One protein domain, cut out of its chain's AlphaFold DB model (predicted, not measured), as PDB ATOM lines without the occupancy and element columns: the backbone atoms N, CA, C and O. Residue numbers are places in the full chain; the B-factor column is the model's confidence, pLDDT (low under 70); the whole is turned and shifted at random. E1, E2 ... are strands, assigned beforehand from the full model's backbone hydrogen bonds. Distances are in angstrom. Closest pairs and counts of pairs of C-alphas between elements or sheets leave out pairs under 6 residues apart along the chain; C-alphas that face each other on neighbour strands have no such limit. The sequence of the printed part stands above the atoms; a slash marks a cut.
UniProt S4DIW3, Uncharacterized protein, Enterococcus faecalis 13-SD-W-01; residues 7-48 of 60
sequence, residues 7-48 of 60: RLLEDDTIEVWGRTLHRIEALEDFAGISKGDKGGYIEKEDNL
ATOM      1  N   ARG A   7     532.181 463.910 573.500       95.06
ATOM      2  CA  ARG A   7     532.108 462.571 572.898       95.06
ATOM      3  C   ARG A   7     530.836 462.407 572.077       95.06
ATOM      4  O   ARG A   7     529.833 463.055 572.370       95.06
ATOM      5  N   LEU A   8     530.879 461.526 571.082       96.06
ATOM      6  CA  LEU A   8     529.698 461.069 570.350       96.06
ATOM      7  C   LEU A   8     529.019 459.938 571.130       96.06
ATOM      8  O   LEU A   8     529.696 459.033 571.617       96.06
ATOM      9  N   LEU A   9     527.695 459.987 571.244       96.12
ATOM     10  CA  LEU A   9     526.897 458.914 571.829       96.12
ATOM     11  C   LEU A   9     526.455 457.938 570.732       96.12
ATOM     12  O   LEU A   9     525.800 458.322 569.763       96.12
ATOM     13  N   GLU A  10     526.838 456.668 570.862       93.06
ATOM     14  CA  GLU A  10     526.481 455.616 569.896       93.06
ATOM     15  C   GLU A  10     525.030 455.137 570.059       93.06
ATOM     16  O   GLU A  10     524.419 454.664 569.104       93.06
ATOM     17  N   ASP A  11     524.465 455.291 571.258       95.38
ATOM     18  CA  ASP A  11     523.104 454.900 571.627       95.38
ATOM     19  C   ASP A  11     522.056 456.003 571.390       95.38
ATOM     20  O   ASP A  11     520.856 455.734 571.427       95.38
ATOM     21  N   ASP A  12     522.494 457.234 571.107       95.69
ATOM     22  CA  ASP A  12     521.643 458.407 570.875       95.69
ATOM     23  C   ASP A  12     521.945 458.978 569.481       95.69
ATOM     24  O   ASP A  12     522.792 459.859 569.303       95.69
ATOM     25  N   THR A  13     521.279 458.408 568.471       96.06
ATOM     26  CA  THR A  13     521.510 458.715 567.053       96.06
ATOM     27  C   THR A  13     520.228 459.069 566.310       96.06
ATOM     28  O   THR A  13     519.129 458.651 566.674       96.06
ATOM     29  N   ILE A  14     520.382 459.842 565.235       95.50
ATOM     30  CA  ILE A  14     519.316 460.149 564.276       95.50
ATOM     31  C   ILE A  14     519.795 459.876 562.851       95.50
ATOM     32  O   ILE A  14     520.987 459.975 562.559       95.50
ATOM     33  N   GLU A  15     518.857 459.574 561.952       96.19
ATOM     34  CA  GLU A  15     519.131 459.478 560.519       96.19
ATOM     35  C   GLU A  15     518.584 460.711 559.794       96.19
ATOM     36  O   GLU A  15     517.390 461.009 559.855       96.19
ATOM     37  N   VAL A  16     519.460 461.429 559.090       93.25
ATOM     38  CA  VAL A  16     519.099 462.588 558.268       93.25
ATOM     39  C   VAL A  16     519.684 462.386 556.878       93.25
ATOM     40  O   VAL A  16     520.896 462.295 556.713       93.25
ATOM     41  N   TRP A  17     518.821 462.289 555.864       93.00
ATOM     42  CA  TRP A  17     519.222 462.107 554.458       93.00
ATOM     43  C   TRP A  17     520.211 460.942 554.228       93.00
ATOM     44  O   TRP A  17     521.152 461.063 553.445       93.00
ATOM     45  N   GLY A  18     520.008 459.812 554.918       94.88
ATOM     46  CA  GLY A  18     520.874 458.629 554.821       94.88
ATOM     47  C   GLY A  18     522.231 458.766 555.524       94.88
ATOM     48  O   GLY A  18     523.124 457.954 555.292       94.88
ATOM     49  N   ARG A  19     522.410 459.798 556.358       94.94
ATOM     50  CA  ARG A  19     523.561 459.973 557.253       94.94
ATOM     51  C   ARG A  19     523.130 459.701 558.687       94.94
ATOM     52  O   ARG A  19     522.084 460.188 559.111       94.94
ATOM     53  N   THR A  20     523.958 458.983 559.435       96.12
ATOM     54  CA  THR A  20     523.784 458.806 560.879       96.12
ATOM     55  C   THR A  20     524.515 459.919 561.609       96.12
ATOM     56  O   THR A  20     525.693 460.164 561.358       96.12
ATOM     57  N   LEU A  21     523.808 460.616 562.491       96.06
ATOM     58  CA  LEU A  21     524.379 461.641 563.351       96.06
ATOM     59  C   LEU A  21     524.263 461.181 564.801       96.06
ATOM     60  O   LEU A  21     523.277 460.557 565.187       96.06
ATOM     61  N   HIS A  22     525.254 461.542 565.601       96.56
ATOM     62  CA  HIS A  22     525.398 461.160 566.996       96.56
ATOM     63  C   HIS A  22     525.213 462.373 567.894       96.56
ATOM     64  O   HIS A  22     525.774 463.442 567.622       96.56
ATOM     65  N   ARG A  23     524.455 462.209 568.978       96.56
ATOM     66  CA  ARG A  23     524.345 463.230 570.018       96.56
ATOM     67  C   ARG A  23     525.727 463.486 570.606       96.56
ATOM     68  O   ARG A  23     526.457 462.537 570.893       96.56
ATOM     69  N   ILE A  24     526.075 464.747 570.824       95.88
ATOM     70  CA  ILE A  24     527.303 465.100 571.542       95.88
ATOM     71  C   ILE A  24     527.042 465.219 573.047       95.88
ATOM     72  O   ILE A  24     526.017 465.759 573.462       95.88
ATOM     73  N   GLU A  25     527.982 464.751 573.863       95.94
ATOM     74  CA  GLU A  25     528.002 464.946 575.320       95.94
ATOM     75  C   GLU A  25     529.297 465.649 575.730       95.94
ATOM     76  O   GLU A  25     530.383 465.233 575.318       95.94
ATOM     77  N   ALA A  26     529.193 466.707 576.534       96.50
ATOM     78  CA  ALA A  26     530.341 467.474 577.005       96.50
ATOM     79  C   ALA A  26     531.219 466.643 577.956       96.50
ATOM     80  O   ALA A  26     530.730 466.001 578.885       96.50
ATOM     81  N   LEU A  27     532.537 466.677 577.754       95.56
ATOM     82  CA  LEU A  27     533.516 465.964 578.584       95.56
ATOM     83  C   LEU A  27     534.128 466.844 579.686       95.56
ATOM     84  O   LEU A  27     534.689 466.314 580.652       95.56
ATOM     85  N   GLU A  28     533.987 468.162 579.559       94.25
ATOM     86  CA  GLU A  28     534.485 469.186 580.478       94.25
ATOM     87  C   GLU A  28     533.531 470.389 580.535       94.25
ATOM     88  O   GLU A  28     532.635 470.512 579.698       94.25
ATOM     89  N   ASP A  29     533.734 471.267 581.517       94.56
ATOM     90  CA  ASP A  29     532.976 472.513 581.647       94.56
ATOM     91  C   ASP A  29     533.602 473.602 580.757       94.56
ATOM     92  O   ASP A  29     534.796 473.886 580.866       94.56
ATOM     93  N   PHE A  30     532.816 474.250 579.895       92.19
ATOM     94  CA  PHE A  30     533.284 475.349 579.036       92.19
ATOM     95  C   PHE A  30     532.114 476.216 578.563       92.19
ATOM     96  O   PHE A  30     531.020 475.714 578.355       92.19
ATOM     97  N   ALA A  31     532.327 477.518 578.343       90.12
ATOM     98  CA  ALA A  31     531.335 478.423 577.736       90.12
ATOM     99  C   ALA A  31     529.896 478.353 578.317       90.12
ATOM    100  O   ALA A  31     528.923 478.587 577.604       90.12
ATOM    101  N   GLY A  32     529.749 478.021 579.606       91.50
ATOM    102  CA  GLY A  32     528.443 477.837 580.258       91.50
ATOM    103  C   GLY A  32     527.783 476.468 580.037       91.50
ATOM    104  O   GLY A  32     526.659 476.271 580.490       91.50
ATOM    105  N   ILE A  33     528.469 475.539 579.375       94.50
ATOM    106  CA  ILE A  33     528.141 474.116 579.256       94.50
ATOM    107  C   ILE A  33     528.859 473.360 580.369       94.50
ATOM    108  O   ILE A  33     530.043 473.596 580.618       94.50
ATOM    109  N   SER A  34     528.140 472.466 581.038       95.94
ATOM    110  CA  SER A  34     528.684 471.599 582.082       95.94
ATOM    111  C   SER A  34     529.050 470.234 581.511       95.94
ATOM    112  O   SER A  34     528.421 469.732 580.577       95.94
ATOM    113  N   LYS A  35     530.035 469.578 582.113       95.94
ATOM    114  CA  LYS A  35     530.367 468.188 581.829       95.94
ATOM    115  C   LYS A  35     529.129 467.302 581.978       95.94
ATOM    116  O   LYS A  35     528.449 467.324 583.001       95.94
ATOM    117  N   GLY A  36     528.892 466.465 580.972       95.81
ATOM    118  CA  GLY A  36     527.721 465.599 580.876       95.81
ATOM    119  C   GLY A  36     526.524 466.240 580.168       95.81
ATOM    120  O   GLY A  36     525.560 465.532 579.877       95.81
ATOM    121  N   ASP A  37     526.569 467.537 579.844       95.75
ATOM    122  CA  ASP A  37     525.501 468.178 579.080       95.75
ATOM    123  C   ASP A  37     525.410 467.587 577.670       95.75
ATOM    124  O   ASP A  37     526.402 467.466 576.943       95.75
ATOM    125  N   LYS A  38     524.184 467.251 577.267       95.56
ATOM    126  CA  LYS A  38     523.876 466.760 575.923       95.56
ATOM    127  C   LYS A  38     523.622 467.932 574.969       95.56
ATOM    128  O   LYS A  38     522.659 468.680 575.138       95.56
ATOM    129  N   GLY A  39     524.462 468.059 573.943       94.81
ATOM    130  CA  GLY A  39     524.362 469.057 572.872       94.81
ATOM    131  C   GLY A  39     523.434 468.613 571.742       94.81
ATOM    132  O   GLY A  39     522.459 467.936 572.018       94.81
ATOM    133  N   GLY A  40     523.703 468.995 570.496       95.75
ATOM    134  CA  GLY A  40     522.987 468.529 569.300       95.75
ATOM    135  C   GLY A  40     523.624 467.296 568.658       95.75
ATOM    136  O   GLY A  40     524.322 466.537 569.329       95.75
ATOM    137  N   TYR A  41     523.375 467.095 567.364       95.69
ATOM    138  CA  TYR A  41     523.817 465.913 566.620       95.69
ATOM    139  C   TYR A  41     524.871 466.263 565.564       95.69
ATOM    140  O   TYR A  41     524.699 467.220 564.811       95.69
ATOM    141  N   ILE A  42     525.943 465.471 565.475       95.00
ATOM    142  CA  ILE A  42     526.958 465.582 564.414       95.00
ATOM    143  C   ILE A  42     527.335 464.198 563.873       95.00
ATOM    144  O   ILE A  42     527.258 463.207 564.586       95.00
ATOM    145  N   GLU A  43     527.767 464.119 562.614       94.88
ATOM    146  CA  GLU A  43     528.158 462.844 561.983       94.88
ATOM    147  C   GLU A  43     529.488 462.297 562.527       94.88
ATOM    148  O   GLU A  43     529.635 461.097 562.727       94.88
ATOM    149  N   LYS A  44     530.470 463.171 562.769       93.25
ATOM    150  CA  LYS A  44     531.819 462.799 563.221       93.25
ATOM    151  C   LYS A  44     532.492 463.947 563.968       93.25
ATOM    152  O   LYS A  44     532.110 465.100 563.781       93.25
ATOM    153  N   GLU A  45     533.526 463.646 564.754       91.75
ATOM    154  CA  GLU A  45     534.247 464.637 565.575       91.75
ATOM    155  C   GLU A  45     534.757 465.842 564.768       91.75
ATOM    156  O   GLU A  45     534.630 466.973 565.227       91.75
ATOM    157  N   ASP A  46     535.237 465.628 563.538       91.62
ATOM    158  CA  ASP A  46     535.740 466.701 562.661       91.62
ATOM    159  C   ASP A  46     534.695 467.778 562.318       91.62
ATOM    160  O   ASP A  46     535.058 468.871 561.882       91.62
ATOM    161  N   ASN A  47     533.400 467.479 562.460       92.62
ATOM    162  CA  ASN A  47     532.331 468.419 562.125       92.62
ATOM    163  C   ASN A  47     532.152 469.511 563.189       92.62
ATOM    164  O   ASN A  47     531.442 470.485 562.937       92.62
ATOM    165  N   LEU A  48     532.773 469.368 564.365       91.50
ATOM    166  CA  LEU A  48     532.707 470.352 565.435       91.50
ATOM    167  C   LEU A  48     534.113 470.678 565.938       91.50
ATOM    168  O   LEU A  48     534.832 469.824 566.449       91.50
TER     169      LEU A  48
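This is residues 7 to 48 of the 60 residues of an uncharacterized protein of Enterococcus faecalis 13-SD-W-01 (UniProt S4DIW3). The domain is one small, strongly twisted sheet of three strands, with E2 in the middle and E1 and E3 along its two sides. E1 is sharply bent at residue 11, a tight turn closes one end of the sheet, and the long loop of residues 27 to 37 extends beyond the other end. The printed part has 42 residues with no named helix and three named strands in the order E1, E2, E3; the sheet has this same order, all antiparallel, and the class is all strand. The outline is elongated, with spans of 32 by 19 by 12 A, yet the whole is only just compact, close to loose, with a radius of gyration of the C-alphas of 10.7 A.

E1, residues 7 to 16, and E2, residues 19 to 26, form a hairpin, antiparallel with 146 degrees between their directions. The C-alphas of Thr 13 and His 22 face each other at 4.6 A, and those of Leu 8 and Ile 24 at 4.8 A. N 9 and O 23, 2.9 A apart, and N 14 and O 21, 3.0 A apart, are within hydrogen-bond range, one pair before and one after the bend of 89 degrees at residue 11 of E1. E3, residues 38 to 42, forms a second hairpin with E2, antiparallel with 151 degrees between their directions. The C-alphas of Arg 23 and Tyr 41 face each other at 4.4 A, and N 22 and O 42, 2.8 A apart, are within hydrogen-bond range. The three strands form a meander, each strand the antiparallel neighbour of the one before. E1 and E3 are edge strands and E2 is the inner strand; the closest C-alphas of E1 and E3 are those of Thr 13 and Tyr 41, 7.6 A apart.

E1 begins at C-alpha 7, (532.108, 462.571, 572.898), and measures 19.6 A to C-alpha 16. E2 begins at C-alpha 19, (523.561, 459.973, 557.253), and measures 22.2 A to C-alpha 26. E3 measures 12.0 A from C-alpha 38 to C-alpha 42, at (526.958, 465.582, 564.414).

The two C-alphas farthest apart are those of Gly 18 and Gly 32, at 32.8 A, while the first and last printed C-alphas, of Arg 7 and Leu 48, are 10.8 A apart. The link from E1 to E2 is tight, with 2 residues, and that from E2 to E3 is long, with 11. The printed part has no cut. Its mean pLDDT is 94.7, and no printed residue is under 70.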